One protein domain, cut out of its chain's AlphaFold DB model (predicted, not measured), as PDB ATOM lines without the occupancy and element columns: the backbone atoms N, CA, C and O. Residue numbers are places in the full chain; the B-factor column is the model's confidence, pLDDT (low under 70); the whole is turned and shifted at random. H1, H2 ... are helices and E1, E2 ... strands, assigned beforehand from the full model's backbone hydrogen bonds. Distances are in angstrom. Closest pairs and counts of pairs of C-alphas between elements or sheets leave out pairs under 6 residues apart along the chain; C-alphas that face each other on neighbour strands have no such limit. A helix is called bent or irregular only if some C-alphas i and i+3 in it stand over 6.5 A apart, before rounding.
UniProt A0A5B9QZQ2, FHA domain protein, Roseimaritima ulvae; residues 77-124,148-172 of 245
ATOM      1  N   TRP A  77      48.191  53.269 -51.721       95.25
ATOM      2  CA  TRP A  77      48.237  54.148 -50.545       95.25
ATOM      3  C   TRP A  77      49.058  53.529 -49.388       95.25
ATOM      4  O   TRP A  77      48.647  52.493 -48.861       95.25
ATOM      5  N   PRO A  78      50.198  54.125 -48.969       91.31
ATOM      6  CA  PRO A  78      51.107  53.479 -48.015       91.31
ATOM      7  C   PRO A  78      50.849  53.850 -46.546       91.31
ATOM      8  O   PRO A  78      51.447  53.256 -45.651       91.31
ATOM      9  N   GLU A  79      50.011  54.853 -46.280       91.75
ATOM     10  CA  GLU A  79      49.779  55.376 -44.931       91.75
ATOM     11  C   GLU A  79      48.524  54.772 -44.302       91.75
ATOM     12  O   GLU A  79      47.533  54.493 -44.972       91.75
ATOM     13  N   LYS A  80      48.544  54.617 -42.978       91.19
ATOM     14  CA  LYS A  80      47.374  54.128 -42.231       91.19
ATOM     15  C   LYS A  80      46.263  55.169 -42.194       91.19
ATOM     16  O   LYS A  80      45.087  54.814 -42.164       91.19
ATOM     17  N   GLU A  81      46.625  56.454 -42.165       87.81
ATOM     18  CA  GLU A  81      45.632  57.519 -42.231       87.81
ATOM     19  C   GLU A  81      45.021  57.538 -43.625       87.81
ATOM     20  O   GLU A  81      45.725  57.694 -44.622       87.81
ATOM     21  N   GLY A  82      43.705  57.349 -43.694       83.50
ATOM     22  CA  GLY A  82      43.035  57.200 -44.976       83.50
ATOM     23  C   GLY A  82      43.221  55.829 -45.623       83.50
ATOM     24  O   GLY A  82      43.052  55.702 -46.830       83.50
ATOM     25  N   ALA A  83      43.554  54.798 -44.849       89.69
ATOM     26  CA  ALA A  83      43.363  53.418 -45.270       89.69
ATOM     27  C   ALA A  83      41.930  52.968 -44.964       89.69
ATOM     28  O   ALA A  83      41.369  53.335 -43.932       89.69
ATOM     29  N   SER A  84      41.364  52.116 -45.818       91.06
ATOM     30  CA  SER A  84      40.079  51.469 -45.537       91.06
ATOM     31  C   SER A  84      40.237  50.377 -44.478       91.06
ATOM     32  O   SER A  84      39.408  50.233 -43.579       91.06
ATOM     33  N   ARG A  85      41.323  49.602 -44.569       92.50
ATOM     34  CA  ARG A  85      41.648  48.521 -43.633       92.50
ATOM     35  C   ARG A  85      43.151  48.482 -43.395       92.50
ATOM     36  O   ARG A  85      43.936  48.656 -44.322       92.50
ATOM     37  N   VAL A  86      43.538  48.186 -42.161       94.88
ATOM     38  CA  VAL A  86      44.924  47.889 -41.790       94.88
ATOM     39  C   VAL A  86      44.920  46.599 -40.986       94.88
ATOM     40  O   VAL A  86      44.082  46.437 -40.101       94.88
ATOM     41  N   VAL A  87      45.823  45.682 -41.317       95.81
ATOM     42  CA  VAL A  87      46.032  44.432 -40.579       95.81
ATOM     43  C   VAL A  87      47.508  44.320 -40.249       95.81
ATOM     44  O   VAL A  87      48.356  44.292 -41.142       95.81
ATOM     45  N   ARG A  88      47.825  44.255 -38.961       96.75
ATOM     46  CA  ARG A  88      49.185  44.063 -38.469       96.75
ATOM     47  C   ARG A  88      49.501  42.588 -38.312       96.75
ATOM     48  O   ARG A  88      48.679  41.812 -37.829       96.75
ATOM     49  N   PHE A  89      50.731  42.218 -38.647       96.56
ATOM     50  CA  PHE A  89      51.233  40.868 -38.451       96.56
ATOM     51  C   PHE A  89      52.615  40.847 -37.791       96.56
ATOM     52  O   PHE A  89      53.437  41.764 -37.906       96.56
ATOM     53  N   GLY A  90      52.883  39.753 -37.090       96.62
ATOM     54  CA  GLY A  90      54.150  39.534 -36.406       96.62
ATOM     55  C   GLY A  90      54.055  38.401 -35.395       96.62
ATOM     56  O   GLY A  90      53.009  37.784 -35.230       96.62
ATOM     57  N   ARG A  91      55.155  38.127 -34.696       97.00
ATOM     58  CA  ARG A  91      55.230  37.034 -33.716       97.00
ATOM     59  C   ARG A  91      54.526  37.347 -32.398       97.00
ATOM     60  O   ARG A  91      54.129  36.438 -31.680       97.00
ATOM     61  N   GLY A  92      54.395  38.627 -32.052       95.06
ATOM     62  CA  GLY A  92      53.720  39.038 -30.824       95.06
ATOM     63  C   GLY A  92      52.221  38.751 -30.874       95.06
ATOM     64  O   GLY A  92      51.596  38.912 -31.919       95.06
ATOM     65  N   SER A  93      51.627  38.420 -29.728       95.56
ATOM     66  CA  SER A  93      50.177  38.209 -29.582       95.56
ATOM     67  C   SER A  93      49.337  39.485 -29.738       95.56
ATOM     68  O   SER A  93      48.116  39.416 -29.768       95.56
ATOM     69  N   GLN A  94      49.982  40.651 -29.834       95.06
ATOM     70  CA  GLN A  94      49.339  41.958 -30.019       95.06
ATOM     71  C   GLN A  94      49.031  42.288 -31.491       95.06
ATOM     72  O   GLN A  94      48.558  43.386 -31.776       95.06
ATOM     73  N   ASN A  95      49.366  41.398 -32.427       96.56
ATOM     74  CA  ASN A  95      49.075  41.582 -33.847       96.56
ATOM     75  C   ASN A  95      47.730  40.958 -34.213       96.56
ATOM     76  O   ASN A  95      47.343  39.945 -33.635       96.56
ATOM     77  N   ASP A  96      47.080  41.507 -35.235       95.25
ATOM     78  CA  ASP A  96      45.840  40.955 -35.789       95.25
ATOM     79  C   ASP A  96      46.067  39.559 -36.394       95.25
ATOM     80  O   ASP A  96      45.195  38.694 -36.335       95.25
ATOM     81  N   TYR A  97      47.260  39.328 -36.953       95.38
ATOM     82  CA  TYR A  97      47.701  38.028 -37.444       95.38
ATOM     83  C   TYR A  97      49.023  37.610 -36.792       95.38
ATOM     84  O   TYR A  97      50.090  38.175 -37.061       95.38
ATOM     85  N   VAL A  98      48.951  36.607 -35.918       96.19
ATOM     86  CA  VAL A  98      50.107  36.105 -35.168       96.19
ATOM     87  C   VAL A  98      50.828  35.029 -35.972       96.19
ATOM     88  O   VAL A  98      50.235  34.032 -36.375       96.19
ATOM     89  N   ILE A  99      52.132  35.218 -36.172       95.12
ATOM     90  CA  ILE A  99      53.009  34.275 -36.870       95.12
ATOM     91  C   ILE A  99      54.070  33.798 -35.885       95.12
ATOM     92  O   ILE A  99      55.105  34.447 -35.706       95.12
ATOM     93  N   ASP A 100      53.809  32.666 -35.237       93.62
ATOM     94  CA  ASP A 100      54.734  32.079 -34.270       93.62
ATOM     95  C   ASP A 100      55.911  31.391 -34.977       93.62
ATOM     96  O   ASP A 100      55.922  30.185 -35.225       93.62
ATOM     97  N   ALA A 101      56.893  32.194 -35.389       92.56
ATOM     98  CA  ALA A 101      58.102  31.715 -36.039       92.56
ATOM     99  C   ALA A 101      59.332  32.524 -35.598       92.56
ATOM    100  O   ALA A 101      59.274  33.754 -35.541       92.56
ATOM    101  N   PRO A 102      60.490  31.879 -35.366       91.56
ATOM    102  CA  PRO A 102      61.673  32.533 -34.798       91.56
ATOM    103  C   PRO A 102      62.252  33.652 -35.675       91.56
ATOM    104  O   PRO A 102      62.879  34.571 -35.160       91.56
ATOM    105  N   ASN A 103      62.020  33.610 -36.991       91.88
ATOM    106  CA  ASN A 103      62.519  34.618 -37.935       91.88
ATOM    107  C   ASN A 103      61.586  35.831 -38.087       91.88
ATOM    108  O   ASN A 103      61.863  36.720 -38.896       91.88
ATOM    109  N   VAL A 104      60.491  35.874 -37.326       95.25
ATOM    110  CA  VAL A 104      59.491  36.936 -37.390       95.25
ATOM    111  C   VAL A 104      59.613  37.834 -36.152       95.25
ATOM    112  O   VAL A 104      59.519  37.381 -35.009       95.25
ATOM    113  N   SER A 105      59.828  39.135 -36.375       95.44
ATOM    114  CA  SER A 105      59.784  40.166 -35.330       95.44
ATOM    115  C   SER A 105      58.441  40.215 -34.597       95.44
ATOM    116  O   SER A 105      57.400  39.871 -35.155       95.44
ATOM    117  N   THR A 106      58.448  40.712 -33.355       95.62
ATOM    118  CA  THR A 106      57.228  40.924 -32.553       95.62
ATOM    119  C   THR A 106      56.201  41.759 -33.308       95.62
ATOM    120  O   THR A 106      55.054  41.347 -33.386       95.62
ATOM    121  N   PHE A 107      56.632  42.864 -33.916       95.94
ATOM    122  CA  PHE A 107      55.871  43.660 -34.875       95.94
ATOM    123  C   PHE A 107      56.665  43.640 -36.177       95.94
ATOM    124  O   PHE A 107      57.733  44.245 -36.240       95.94
ATOM    125  N   HIS A 108      56.236  42.844 -37.156       94.88
ATOM    126  CA  HIS A 108      57.031  42.629 -38.365       94.88
ATOM    127  C   HIS A 108      56.609  43.589 -39.469       94.88
ATOM    128  O   HIS A 108      57.436  44.297 -40.029       94.88
ATOM    129  N   GLY A 109      55.313  43.647 -39.742       96.00
ATOM    130  CA  GLY A 109      54.784  44.476 -40.806       96.00
ATOM    131  C   GLY A 109      53.291  44.693 -40.666       96.00
ATOM    132  O   GLY A 109      52.624  44.152 -39.779       96.00
ATOM    133  N   GLU A 110      52.772  45.501 -41.571       96.38
ATOM    134  CA  GLU A 110      51.349  45.755 -41.724       96.38
ATOM    135  C   GLU A 110      50.961  45.627 -43.188       96.38
ATOM    136  O   GLU A 110      51.761  45.889 -44.082       96.38
ATOM    137  N   ILE A 111      49.723  45.226 -43.430       96.75
ATOM    138  CA  ILE A 111      49.095  45.310 -44.739       96.75
ATOM    139  C   ILE A 111      48.041  46.407 -44.661       96.75
ATOM    140  O   ILE A 111      47.119  46.350 -43.846       96.75
ATOM    141  N   VAL A 112      48.204  47.404 -45.519       95.50
ATOM    142  CA  VAL A 112      47.334  48.559 -45.686       95.50
ATOM    143  C   VAL A 112      46.522  48.352 -46.959       95.50
ATOM    144  O   VAL A 112      47.079  48.101 -48.027       95.50
ATOM    145  N   VAL A 113      45.200  48.454 -46.853       94.50
ATOM    146  CA  VAL A 113      44.298  48.473 -48.007       94.50
ATOM    147  C   VAL A 113      43.767  49.888 -48.159       94.50
ATOM    148  O   VAL A 113      43.032  50.381 -47.298       94.50
ATOM    149  N   GLY A 114      44.172  50.550 -49.242       91.81
ATOM    150  CA  GLY A 114      43.693  51.886 -49.597       91.81
ATOM    151  C   GLY A 114      42.206  51.884 -49.960       91.81
ATOM    152  O   GLY A 114      41.642  50.838 -50.283       91.81
ATOM    153  N   HIS A 115      41.563  53.052 -49.946       88.44
ATOM    154  CA  HIS A 115      40.144  53.192 -50.317       88.44
ATOM    155  C   HIS A 115      39.849  52.781 -51.761       88.44
ATOM    156  O   HIS A 115      38.780  52.256 -52.061       88.44
ATOM    157  N   SER A 116      40.839  52.916 -52.640       86.12
ATOM    158  CA  SER A 116      40.809  52.412 -54.012       86.12
ATOM    159  C   SER A 116      40.959  50.886 -54.135       86.12
ATOM    160  O   SER A 116      40.972  50.356 -55.244       86.12
ATOM    161  N   GLY A 117      41.102  50.163 -53.020       89.94
ATOM    162  CA  GLY A 117      41.267  48.709 -52.991       89.94
ATOM    163  C   GLY A 117      42.692  48.221 -53.265       89.94
ATOM    164  O   GLY A 117      42.905  47.017 -53.391       89.94
ATOM    165  N   THR A 118      43.680  49.117 -53.349       94.25
ATOM    166  CA  THR A 118      45.093  48.743 -53.506       94.25
ATOM    167  C   THR A 118      45.654  48.159 -52.214       94.25
ATOM    168  O   THR A 118      45.500  48.770 -51.155       94.25
ATOM    169  N   TRP A 119      46.354  47.028 -52.306       96.06
ATOM    170  CA  TRP A 119      46.994  46.374 -51.167       96.06
ATOM    171  C   TRP A 119      48.473  46.732 -51.107       96.06
ATOM    172  O   TRP A 119      49.194  46.621 -52.101       96.06
ATOM    173  N   VAL A 120      48.928  47.135 -49.927       96.81
ATOM    174  CA  VAL A 120      50.304  47.558 -49.682       96.81
ATOM    175  C   VAL A 120      50.816  46.865 -48.437       96.81
ATOM    176  O   VAL A 120      50.219  46.994 -47.374       96.81
ATOM    177  N   VAL A 121      51.929  46.144 -48.541       97.31
ATOM    178  CA  VAL A 121      52.661  45.691 -47.354       97.31
ATOM    179  C   VAL A 121      53.663  46.762 -46.947       97.31
ATOM    180  O   VAL A 121      54.372  47.294 -47.796       97.31
ATOM    181  N   VAL A 122      53.727  47.067 -45.656       96.75
ATOM    182  CA  VAL A 122      54.656  48.020 -45.048       96.75
ATOM    183  C   VAL A 122      55.500  47.280 -44.015       96.75
ATOM    184  O   VAL A 122      54.963  46.673 -43.086       96.75
ATOM    185  N   ASP A 123      56.821  47.328 -44.167       96.44
ATOM    186  CA  ASP A 123      57.760  46.809 -43.173       96.44
ATOM    187  C   ASP A 123      57.888  47.796 -42.007       96.44
ATOM    188  O   ASP A 123      58.107  48.994 -42.204       96.44
ATOM    189  N   LEU A 124      57.772  47.298 -40.775       93.88
ATOM    190  CA  LEU A 124      57.854  48.121 -39.563       93.88
ATOM    191  C   LEU A 124      59.283  48.195 -38.999       93.88
ATOM    192  O   LEU A 124      59.475  48.432 -37.806       93.88
ATOM    193  N   SER A 148      49.343  41.752 -54.285       94.19
ATOM    194  CA  SER A 148      48.065  41.126 -54.599       94.19
ATOM    195  C   SER A 148      47.682  40.122 -53.504       94.19
ATOM    196  O   SER A 148      48.566  39.520 -52.889       94.19
ATOM    197  N   PRO A 149      46.382  39.847 -53.281       92.19
ATOM    198  CA  PRO A 149      45.942  38.778 -52.381       92.19
ATOM    199  C   PRO A 149      46.541  37.395 -52.679       92.19
ATOM    200  O   PRO A 149      46.608  36.550 -51.792       92.19
ATOM    201  N   ASN A 150      47.002  37.160 -53.910       92.75
ATOM    202  CA  ASN A 150      47.608  35.890 -54.320       92.75
ATOM    203  C   ASN A 150      49.129  35.828 -54.099       92.75
ATOM    204  O   ASN A 150      49.744  34.788 -54.350       92.75
ATOM    205  N   ASP A 151      49.749  36.916 -53.645       95.19
ATOM    206  CA  ASP A 151      51.193  36.971 -53.470       95.19
ATOM    207  C   ASP A 151      51.657  36.216 -52.222       95.19
ATOM    208  O   ASP A 151      50.907  35.924 -51.283       95.19
ATOM    209  N   THR A 152      52.947  35.885 -52.216       95.44
ATOM    210  CA  THR A 152      53.631  35.305 -51.059       95.44
ATOM    211  C   THR A 152      54.737  36.244 -50.602       95.44
ATOM    212  O   THR A 152      55.626  36.610 -51.377       95.44
ATOM    213  N   LEU A 153      54.678  36.604 -49.326       95.94
ATOM    214  CA  LEU A 153      55.686  37.375 -48.621       95.94
ATOM    215  C   LEU A 153      56.682  36.432 -47.951       95.94
ATOM    216  O   LEU A 153      56.325  35.346 -47.497       95.94
ATOM    217  N   LEU A 154      57.934  36.858 -47.864       95.00
ATOM    218  CA  LEU A 154      58.994  36.168 -47.149       95.00
ATOM    219  C   LEU A 154      59.426  37.026 -45.961       95.00
ATOM    220  O   LEU A 154      59.953  38.119 -46.137       95.00
ATOM    221  N   LEU A 155      59.211  36.518 -44.753       94.38
ATOM    222  CA  LEU A 155      59.585  37.150 -43.490       94.38
ATOM    223  C   LEU A 155      60.856  36.458 -42.982       94.38
ATOM    224  O   LEU A 155      60.807  35.452 -42.263       94.38
ATOM    225  N   GLY A 156      62.013  36.910 -43.465       87.06
ATOM    226  CA  GLY A 156      63.279  36.183 -43.336       87.06
ATOM    227  C   GLY A 156      63.271  34.834 -44.067       87.06
ATOM    228  O   GLY A 156      63.623  34.763 -45.238       87.06
ATOM    229  N   LYS A 157      62.893  33.752 -43.376       88.81
ATOM    230  CA  LYS A 157      62.750  32.397 -43.960       88.81
ATOM    231  C   LYS A 157      61.318  31.859 -43.907       88.81
ATOM    232  O   LYS A 157      61.064  30.762 -44.394       88.81
ATOM    233  N   THR A 158      60.405  32.596 -43.283       93.81
ATOM    234  CA  THR A 158      59.009  32.185 -43.128       93.81
ATOM    235  C   THR A 158      58.201  32.712 -44.305       93.81
ATOM    236  O   THR A 158      58.188  33.918 -44.541       93.81
ATOM    237  N   GLU A 159      57.528  31.832 -45.044       94.12
ATOM    238  CA  GLU A 159      56.582  32.250 -46.082       94.12
ATOM    239  C   GLU A 159      55.234  32.620 -45.449       94.12
ATOM    240  O   GLU A 159      54.704  31.891 -44.611       94.12
ATOM    241  N   LEU A 160      54.674  33.746 -45.879       94.81
ATOM    242  CA  LEU A 160      53.336  34.203 -45.539       94.81
ATOM    243  C   LEU A 160      52.553  34.419 -46.832       94.81
ATOM    244  O   LEU A 160      52.904  35.289 -47.630       94.81
ATOM    245  N   ARG A 161      51.481  33.659 -47.053       95.00
ATOM    246  CA  ARG A 161      50.605  33.880 -48.209       95.00
ATOM    247  C   ARG A 161      49.573  34.938 -47.850       95.00
ATOM    248  O   ARG A 161      48.892  34.821 -46.834       95.00
ATOM    249  N   VAL A 162      49.418  35.955 -48.691       94.12
ATOM    250  CA  VAL A 162      48.478  37.058 -48.419       94.12
ATOM    251  C   VAL A 162      47.030  36.546 -48.358       94.12
ATOM    252  O   VAL A 162      46.223  37.021 -47.553       94.12
ATOM    253  N   GLN A 163      46.715  35.498 -49.121       93.25
ATOM    254  CA  GLN A 163      45.420  34.817 -49.106       93.25
ATOM    255  C   GLN A 163      45.021  34.303 -47.708       93.25
ATOM    256  O   GLN A 163      43.832  34.281 -47.395       93.25
ATOM    257  N   ASP A 164      45.991  33.942 -46.858       91.06
ATOM    258  CA  ASP A 164      45.738  33.378 -45.525       91.06
ATOM    259  C   ASP A 164      45.276  34.472 -44.544       91.06
ATOM    260  O   ASP A 164      44.503  34.211 -43.626       91.06
ATOM    261  N   ILE A 165      45.682  35.724 -44.789       90.50
ATOM    262  CA  ILE A 165      45.269  36.906 -44.016       90.50
ATOM    263  C   ILE A 165      44.024  37.566 -44.633       90.50
ATOM    264  O   ILE A 165      43.269  38.247 -43.943       90.50
ATOM    265  N   THR A 166      43.741  37.329 -45.920       88.19
ATOM    266  CA  THR A 166      42.611  37.937 -46.653       88.19
ATOM    267  C   THR A 166      41.245  37.845 -45.934       88.19
ATOM    268  O   THR A 166      40.480  38.810 -46.016       88.19
ATOM    269  N   PRO A 167      40.893  36.768 -45.195       89.31
ATOM    270  CA  PRO A 167      39.663  36.728 -44.400       89.31
ATOM    271  C   PRO A 167      39.546  37.853 -43.366       89.31
ATOM    272  O   PRO A 167      38.442  38.334 -43.139       89.31
ATOM    273  N   LEU A 168      40.659  38.335 -42.802       85.50
ATOM    274  CA  LEU A 168      40.647  39.441 -41.842       85.50
ATOM    275  C   LEU A 168      40.177  40.749 -42.478       85.50
ATOM    276  O   LEU A 168      39.643  41.601 -41.780       85.50
ATOM    277  N   PHE A 169      40.301  40.899 -43.797       83.56
ATOM    278  CA  PHE A 169      39.845  42.078 -44.537       83.56
ATOM    279  C   PHE A 169      38.366  41.999 -44.932       83.56
ATOM    280  O   PHE A 169      37.776  43.011 -45.308       83.56
ATOM    281  N   ARG A 170      37.734  40.824 -44.797       76.75
ATOM    282  CA  ARG A 170      36.290  40.639 -44.982       76.75
ATOM    283  C   ARG A 170      35.578  40.935 -43.661       76.75
ATOM    284  O   ARG A 170      35.271  40.031 -42.896       76.75
ATOM    285  N   GLY A 171      35.339  42.211 -43.372       54.66
ATOM    286  CA  GLY A 171      34.564  42.618 -42.198       54.66
ATOM    287  C   GLY A 171      33.925  43.989 -42.381       54.66
ATOM    288  O   GLY A 171      34.627  44.958 -42.670       54.66
ATOM    289  N   THR A 172      32.602  44.009 -42.232       41.53
ATOM    290  CA  THR A 172      31.662  45.139 -42.142       41.53
ATOM    291  C   THR A 172      32.209  46.273 -41.260       41.53
ATOM    292  O   THR A 172      32.897  45.966 -40.283       41.53
TER     293      THR A 172
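Overview. This is residues 77 to 124 and 148 to 172 of the 245 residues of the protein "FHA domain protein" of Roseimaritima ulvae (UniProt A0A5B9QZQ2). A small antiparallel sheet, E1 E2 E3, has one face partly covered by a short irregular helix, H1, and the separate little hairpin E4 E5 lies on that same side, running straight into H1. A long loop, residues 91 to 108, folds out beyond the end of E1 before the chain returns as E2. The printed part has 73 residues, with five named strands and then one named helix, E1 E2 E3 E4 E5 H1; the class is mixed, with under half of the residues in named elements. It is compact, with a radius of gyration of the C-alphas of 11.7 A and spans of 34 by 23 by 21 A.

Along the chain. E1, residues 83 to 90, begins with C-alpha 83 at (43.363, 53.418, -45.270) and is 19.7 A long. E2, residues 109 to 114, measures 16.0 A, and E3, residues 119 to 123, 13.4 A. E4 is residues 152 to 155, 9.8 A, and E5 residues 158 to 161, 10.0 A. H1, residues 162 to 169, is 10.7 A long and ends with C-alpha 169 at (39.845, 42.078, -44.537); it is irregular, with C-alphas 164 and 167 7.0 A apart.

Arrangement. E1 E2 E3 is a meander, each strand the antiparallel neighbour of the one before, and twisted, its C-alphas up to 4.0 A off the best plane. N 87 and O 111 are 2.9 A apart, and N 112 and O 120 2.8 A, within hydrogen-bond range. The hairpin E4 and E5 has N 153 and O 160 at 2.8 A; E3 and E4 are apart. H1 is on the sheet at a height of 9.6 A over the sheet, over E1, slantwise to the strands at 55 degrees to E1 on the local plane; it is only just not over E3, on which 2 of its 8 C-alphas fall. The closest C-alphas of E1 and H1, Arg 85 and Phe 169, are 6.8 A apart. In H1, 1 of 4 O i to N i+4 pairs is within range, and 4 of 5 O i to N i+3 pairs.

Size, cuts and confidence. The C-alphas of Pro 102 and Ser 116, the two farthest apart, are 34.6 A apart. Residues 125 to 147 are not printed, with 19.3 A between C-alphas 124 and 148. The link E1 to E2 is long. The pLDDT is under 70 at residues 171 to 172.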